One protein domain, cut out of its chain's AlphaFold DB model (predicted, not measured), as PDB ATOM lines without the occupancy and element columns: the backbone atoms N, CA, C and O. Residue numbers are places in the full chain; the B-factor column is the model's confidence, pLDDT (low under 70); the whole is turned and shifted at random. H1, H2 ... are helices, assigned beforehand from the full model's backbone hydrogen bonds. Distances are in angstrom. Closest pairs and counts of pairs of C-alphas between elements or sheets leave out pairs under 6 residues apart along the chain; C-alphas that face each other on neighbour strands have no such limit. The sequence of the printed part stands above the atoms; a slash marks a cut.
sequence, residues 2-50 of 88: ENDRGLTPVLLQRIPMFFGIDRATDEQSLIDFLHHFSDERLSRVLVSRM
ATOM      1  N   GLU A   2      36.467   7.431  -9.469       47.50
ATOM      2  CA  GLU A   2      36.882   6.059  -9.138       47.50
ATOM      3  C   GLU A   2      37.332   6.003  -7.675       47.50
ATOM      4  O   GLU A   2      38.489   6.239  -7.351       47.50
ATOM      5  N   ASN A   3      36.371   5.762  -6.787       46.06
ATOM      6  CA  ASN A   3      36.630   4.871  -5.670       46.06
ATOM      7  C   ASN A   3      35.364   4.056  -5.425       46.06
ATOM      8  O   ASN A   3      34.501   4.389  -4.609       46.06
ATOM      9  N   ASP A   4      35.270   3.036  -6.267       53.72
ATOM     10  CA  ASP A   4      34.551   1.792  -6.080       53.72
ATOM     11  C   ASP A   4      34.703   1.326  -4.621       53.72
ATOM     12  O   ASP A   4      35.694   0.712  -4.232       53.72
ATOM     13  N   ARG A   5      33.735   1.668  -3.759       54.91
ATOM     14  CA  ARG A   5      33.544   0.914  -2.518       54.91
ATOM     15  C   ARG A   5      32.788  -0.335  -2.904       54.91
ATOM     16  O   ARG A   5      31.563  -0.392  -2.797       54.91
ATOM     17  N   GLY A   6      33.577  -1.275  -3.415       43.09
ATOM     18  CA  GLY A   6      33.194  -2.633  -3.703       43.09
ATOM     19  C   GLY A   6      32.275  -3.157  -2.613       43.09
ATOM     20  O   GLY A   6      32.573  -3.121  -1.418       43.09
ATOM     21  N   LEU A   7      31.125  -3.602  -3.088       45.91
ATOM     22  CA  LEU A   7      30.247  -4.559  -2.453       45.91
ATOM     23  C   LEU A   7      31.075  -5.516  -1.584       45.91
ATOM     24  O   LEU A   7      31.883  -6.280  -2.108       45.91
ATOM     25  N   THR A   8      30.849  -5.539  -0.276       47.38
ATOM     26  CA  THR A   8      30.954  -6.817   0.423       47.38
ATOM     27  C   THR A   8      29.644  -7.538   0.126       47.38
ATOM     28  O   THR A   8      28.613  -7.150   0.685       47.38
ATOM     29  N   PRO A   9      29.614  -8.519  -0.794       45.00
ATOM     30  CA  PRO A   9      28.443  -9.360  -0.925       45.00
ATOM     31  C   PRO A   9      28.254 -10.071   0.414       45.00
ATOM     32  O   PRO A   9      29.219 -10.516   1.029       45.00
ATOM     33  N   VAL A  10      27.004 -10.112   0.860       47.50
ATOM     34  CA  VAL A  10      26.465 -10.885   1.979       47.50
ATOM     35  C   VAL A  10      27.259 -12.182   2.195       47.50
ATOM     36  O   VAL A  10      26.971 -13.207   1.583       47.50
ATOM     37  N   LEU A  11      28.266 -12.161   3.071       46.62
ATOM     38  CA  LEU A  11      29.062 -13.343   3.418       46.62
ATOM     39  C   LEU A  11      28.381 -14.102   4.563       46.62
ATOM     40  O   LEU A  11      29.002 -14.503   5.537       46.62
ATOM     41  N   LEU A  12      27.063 -14.249   4.451       49.66
ATOM     42  CA  LEU A  12      26.233 -14.975   5.402       49.66
ATOM     43  C   LEU A  12      25.168 -15.785   4.660       49.66
ATOM     44  O   LEU A  12      23.986 -15.657   4.940       49.66
ATOM     45  N   GLN A  13      25.569 -16.588   3.671       53.47
ATOM     46  CA  GLN A  13      24.680 -17.603   3.082       53.47
ATOM     47  C   GLN A  13      25.387 -18.911   2.705       53.47
ATOM     48  O   GLN A  13      25.093 -19.519   1.680       53.47
ATOM     49  N   ARG A  14      26.302 -19.381   3.559       59.31
ATOM     50  CA  ARG A  14      26.585 -20.819   3.725       59.31
ATOM     51  C   ARG A  14      27.550 -21.004   4.883       59.31
ATOM     52  O   ARG A  14      28.747 -21.157   4.672       59.31
ATOM     53  N   ILE A  15      27.026 -20.995   6.105       60.66
ATOM     54  CA  ILE A  15      27.674 -21.792   7.144       60.66
ATOM     55  C   ILE A  15      27.274 -23.234   6.811       60.66
ATOM     56  O   ILE A  15      26.079 -23.539   6.810       60.66
ATOM     57  N   PRO A  16      28.205 -24.095   6.373       70.19
ATOM     58  CA  PRO A  16      27.883 -25.497   6.183       70.19
ATOM     59  C   PRO A  16      27.542 -26.105   7.547       70.19
ATOM     60  O   PRO A  16      28.389 -26.164   8.432       70.19
ATOM     61  N   MET A  17      26.291 -26.531   7.714       82.88
ATOM     62  CA  MET A  17      25.879 -27.334   8.862       82.88
ATOM     63  C   MET A  17      26.471 -28.732   8.687       82.88
ATOM     64  O   MET A  17      26.176 -29.414   7.700       82.88
ATOM     65  N   PHE A  18      27.319 -29.140   9.623       87.62
ATOM     66  CA  PHE A  18      27.947 -30.453   9.626       87.62
ATOM     67  C   PHE A  18      27.467 -31.223  10.848       87.62
ATOM     68  O   PHE A  18      27.630 -30.764  11.972       87.62
ATOM     69  N   PHE A  19      26.895 -32.400  10.611       89.06
ATOM     70  CA  PHE A  19      26.463 -33.309  11.666       89.06
ATOM     71  C   PHE A  19      27.325 -34.574  11.660       89.06
ATOM     72  O   PHE A  19      27.634 -35.107  10.590       89.06
ATOM     73  N   GLY A  20      27.677 -35.074  12.844       90.25
ATOM     74  CA  GLY A  20      28.426 -36.314  13.043       90.25
ATOM     75  C   GLY A  20      29.948 -36.163  13.016       90.25
ATOM     76  O   GLY A  20      30.641 -37.169  12.872       90.25
ATOM     77  N   ILE A  21      30.473 -34.938  13.133       89.81
ATOM     78  CA  ILE A  21      31.923 -34.682  13.200       89.81
ATOM     79  C   ILE A  21      32.405 -34.761  14.649       89.81
ATOM     80  O   ILE A  21      33.231 -35.603  14.996       89.81
ATOM     81  N   ASP A  22      31.861 -33.899  15.499       94.06
ATOM     82  CA  ASP A  22      32.091 -33.876  16.936       94.06
ATOM     83  C   ASP A  22      30.938 -33.138  17.628       94.06
ATOM     84  O   ASP A  22      30.154 -32.433  16.991       94.06
ATOM     85  N   ARG A  23      30.853 -33.283  18.954       94.12
ATOM     86  CA  ARG A  23      29.753 -32.737  19.753       94.12
ATOM     87  C   ARG A  23      29.611 -31.217  19.635       94.12
ATOM     88  O   ARG A  23      28.485 -30.741  19.549       94.12
ATOM     89  N   ALA A  24      30.713 -30.472  19.648       93.94
ATOM     90  CA  ALA A  24      30.666 -29.013  19.605       93.94
ATOM     91  C   ALA A  24      30.222 -28.523  18.220       93.94
ATOM     92  O   ALA A  24      29.401 -27.611  18.113       93.94
ATOM     93  N   THR A  25      30.708 -29.172  17.159       92.75
ATOM     94  CA  THR A  25      30.279 -28.880  15.784       92.75
ATOM     95  C   THR A  25      28.796 -29.197  15.571       92.75
ATOM     96  O   THR A  25      28.085 -28.413  14.936       92.75
ATOM     97  N   ASP A  26      28.309 -30.302  16.139       94.31
ATOM     98  CA  ASP A  26      26.899 -30.692  16.059       94.31
ATOM     99  C   ASP A  26      25.991 -29.697  16.802       94.31
ATOM    100  O   ASP A  26      24.941 -29.314  16.283       94.31
ATOM    101  N   GLU A  27      26.398 -29.249  17.995       94.31
ATOM    102  CA  GLU A  27      25.663 -28.248  18.781       94.31
ATOM    103  C   GLU A  27      25.553 -26.917  18.034       94.31
ATOM    104  O   GLU A  27      24.452 -26.379  17.900       94.31
ATOM    105  N   GLN A  28      26.663 -26.418  17.481       93.38
ATOM    106  CA  GLN A  28      26.657 -25.183  16.699       93.38
ATOM    107  C   GLN A  28      25.795 -25.318  15.436       93.38
ATOM    108  O   GLN A  28      24.978 -24.445  15.143       93.38
ATOM    109  N   SER A  29      25.913 -26.444  14.726       93.00
ATOM    110  CA  SER A  29      25.107 -26.711  13.529       93.00
ATOM    111  C   SER A  29      23.614 -26.795  13.845       93.00
ATOM    112  O   SER A  29      22.795 -26.337  13.050       93.00
ATOM    113  N   LEU A  30      23.239 -27.344  15.005       93.69
ATOM    114  CA  LEU A  30      21.846 -27.388  15.448       93.69
ATOM    115  C   LEU A  30      21.311 -25.992  15.798       93.69
ATOM    116  O   LEU A  30      20.175 -25.678  15.442       93.69
ATOM    117  N   ILE A  31      22.114 -25.146  16.450       93.12
ATOM    118  CA  ILE A  31      21.753 -23.747  16.728       93.12
ATOM    119  C   ILE A  31      21.483 -23.002  15.413       93.12
ATOM    120  O   ILE A  31      20.432 -22.377  15.258       93.12
ATOM    121  N   ASP A  32      22.387 -23.123  14.440       90.81
ATOM    122  CA  ASP A  32      22.241 -22.471  13.134       90.81
ATOM    123  C   ASP A  32      21.027 -23.005  12.359       90.81
ATOM    124  O   ASP A  32      20.261 -22.234  11.772       90.81
ATOM    125  N   PHE A  33      20.787 -24.317  12.420       90.81
ATOM    126  CA  PHE A  33      19.602 -24.944  11.841       90.81
ATOM    127  C   PHE A  33      18.301 -24.370  12.419       90.81
ATOM    128  O   PHE A  33      17.393 -24.027  11.662       90.81
ATOM    129  N   LEU A  34      18.208 -24.220  13.745       92.06
ATOM    130  CA  LEU A  34      17.027 -23.653  14.405       92.06
ATOM    131  C   LEU A  34      16.830 -22.169  14.063       92.06
ATOM    132  O   LEU A  34      15.695 -21.741  13.841       92.06
ATOM    133  N   HIS A  35      17.910 -21.392  13.936       90.06
ATOM    134  CA  HIS A  35      17.823 -19.991  13.513       90.06
ATOM    135  C   HIS A  35      17.185 -19.827  12.130       90.06
ATOM    136  O   HIS A  35      16.428 -18.877  11.924       90.06
ATOM    137  N   HIS A  36      17.404 -20.758  11.196       88.62
ATOM    138  CA  HIS A  36      16.760 -20.693   9.882       88.62
ATOM    139  C   HIS A  36      15.226 -20.709   9.961       88.62
ATOM    140  O   HIS A  36      14.577 -20.050   9.150       88.62
ATOM    141  N   PHE A  37      14.631 -21.375  10.957       89.25
ATOM    142  CA  PHE A  37      13.175 -21.371  11.160       89.25
ATOM    143  C   PHE A  37      12.630 -20.055  11.727       89.25
ATOM    144  O   PHE A  37      11.418 -19.844  11.688       89.25
ATOM    145  N   SER A  38      13.497 -19.156  12.204       87.12
ATOM    146  CA  SER A  38      13.100 -17.815  12.653       87.12
ATOM    147  C   SER A  38      12.839 -16.851  11.487       87.12
ATOM    148  O   SER A  38      12.315 -15.760  11.700       87.12
ATOM    149  N   ASP A  39      13.175 -17.234  10.249       91.31
ATOM    150  CA  ASP A  39      12.831 -16.457   9.057       91.31
ATOM    151  C   ASP A  39      11.311 -16.485   8.804       91.31
ATOM    152  O   ASP A  39      10.696 -17.541   8.616       91.31
ATOM    153  N   GLU A  40      10.686 -15.304   8.781       92.81
ATOM    154  CA  GLU A  40       9.233 -15.166   8.626       92.81
ATOM    155  C   GLU A  40       8.739 -15.735   7.286       92.81
ATOM    156  O   GLU A  40       7.662 -16.333   7.199       92.81
ATOM    157  N   ARG A  41       9.519 -15.575   6.213       95.00
ATOM    158  CA  ARG A  41       9.112 -16.027   4.882       95.00
ATOM    159  C   ARG A  41       9.141 -17.550   4.788       95.00
ATOM    160  O   ARG A  41       8.187 -18.137   4.270       95.00
ATOM    161  N   LEU A  42      10.203 -18.189   5.273       92.94
ATOM    162  CA  LEU A  42      10.322 -19.642   5.323       92.94
ATOM    163  C   LEU A  42       9.226 -20.244   6.201       92.94
ATOM    164  O   LEU A  42       8.508 -21.129   5.737       92.94
ATOM    165  N   SER A  43       9.075 -19.748   7.431       94.00
ATOM    166  CA  SER A  43       8.099 -20.272   8.395       94.00
ATOM    167  C   SER A  43       6.671 -20.184   7.858       94.00
ATOM    168  O   SER A  43       5.959 -21.187   7.874       94.00
ATOM    169  N   ARG A  44       6.263 -19.053   7.264       96.25
ATOM    170  CA  ARG A  44       4.935 -18.920   6.635       96.25
ATOM    171  C   ARG A  44       4.712 -19.931   5.511       96.25
ATOM    172  O   ARG A  44       3.661 -20.565   5.460       96.25
ATOM    173  N   VAL A  45       5.685 -20.091   4.610       97.62
ATOM    174  CA  VAL A  45       5.564 -21.026   3.479       97.62
ATOM    175  C   VAL A  45       5.526 -22.472   3.964       97.62
ATOM    176  O   VAL A  45       4.695 -23.243   3.485       97.62
ATOM    177  N   LEU A  46       6.394 -22.842   4.902       96.62
ATOM    178  CA  LEU A  46       6.481 -24.203   5.415       96.62
ATOM    179  C   LEU A  46       5.231 -24.581   6.213       96.62
ATOM    180  O   LEU A  46       4.582 -25.566   5.874       96.62
ATOM    181  N   VAL A  47       4.848 -23.767   7.204       96.50
ATOM    182  CA  VAL A  47       3.694 -24.043   8.077       96.50
ATOM    183  C   VAL A  47       2.399 -24.124   7.268       96.50
ATOM    184  O   VAL A  47       1.576 -24.990   7.535       96.50
ATOM    185  N   SER A  48       2.239 -23.311   6.212       97.62
ATOM    186  CA  SER A  48       1.056 -23.377   5.332       97.62
ATOM    187  C   SER A  48       0.877 -24.708   4.590       97.62
ATOM    188  O   SER A  48      -0.208 -24.985   4.084       97.62
ATOM    189  N   ARG A  49       1.941 -25.514   4.485       98.06
ATOM    190  CA  ARG A  49       1.948 -26.805   3.783       98.06
ATOM    191  C   ARG A  49       1.857 -27.998   4.731       98.06
ATOM    192  O   ARG A  49       1.680 -29.111   4.251       98.06
ATOM    193  N   MET A  50       2.012 -27.773   6.033       98.00
ATOM    194  CA  MET A  50       1.950 -28.821   7.040       98.00
ATOM    195  C   MET A  50       0.497 -29.172   7.356       98.00
ATOM    196  O   MET A  50      -0.377 -28.310   7.439       98.00
TER     197      MET A  50
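Overview. This is residues 2 to 50 of the 88 residues of an uncharacterized protein of Desulfobulbus propionicus (strain ATCC 33891 / DSM 2032 / VKM B-1956 / 1pr3) (UniProt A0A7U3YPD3). The printed part is a long thin tail followed by two helices, H1 and the shorter H2, which make an L-shaped corner where the end of H1 leads into the start of H2. Residues 2 to 14 stick out as the tail and make much of the length; residues 15 to 21 run beside H1 towards its first residue, before the backbone turns into H1. The printed part has 49 residues with two named helices, H1 then H2, and no named strand; the class is all helix, though helices hold 22 of the 49 residues, under half. It is extended, with a radius of gyration of the C-alphas of 16.1 A, and its outline is flat, 50 by 35 by 11 A.

Along the chain. The C-alpha of Glu 2 is at (36.882, 6.059, -9.138), and residues 2 to 22 hold no named element. H1, residues 23 to 36, begins at C-alpha 23, (29.753, -32.737, 19.753), and is 20.3 A long from first to last C-alpha. H2, residues 40 to 47, is 10.5 A long and ends at C-alpha 47, (3.694, -24.043, 8.077).

Arrangement. A tight link of 3 residues joins H1 to H2. The two helices are close but not clearly touching: their closest C-alphas, those of His 36 and Leu 42, are 8.0 A apart. Their lines are about perpendicular, at 86 degrees, and their centres are 19.8 A apart. In H1 and H2 every O i to N i+4 pair is within hydrogen-bond range. Residues 38 to 45, of which 40 to 45 belong to H2, stand free.

Size, cuts and confidence. The two C-alphas farthest apart, those of Glu 2 and Met 50, are 51.9 A apart. The printed part has no cut. The mean pLDDT of the printed part is 80.1, and residues 2 to 15 are under 70.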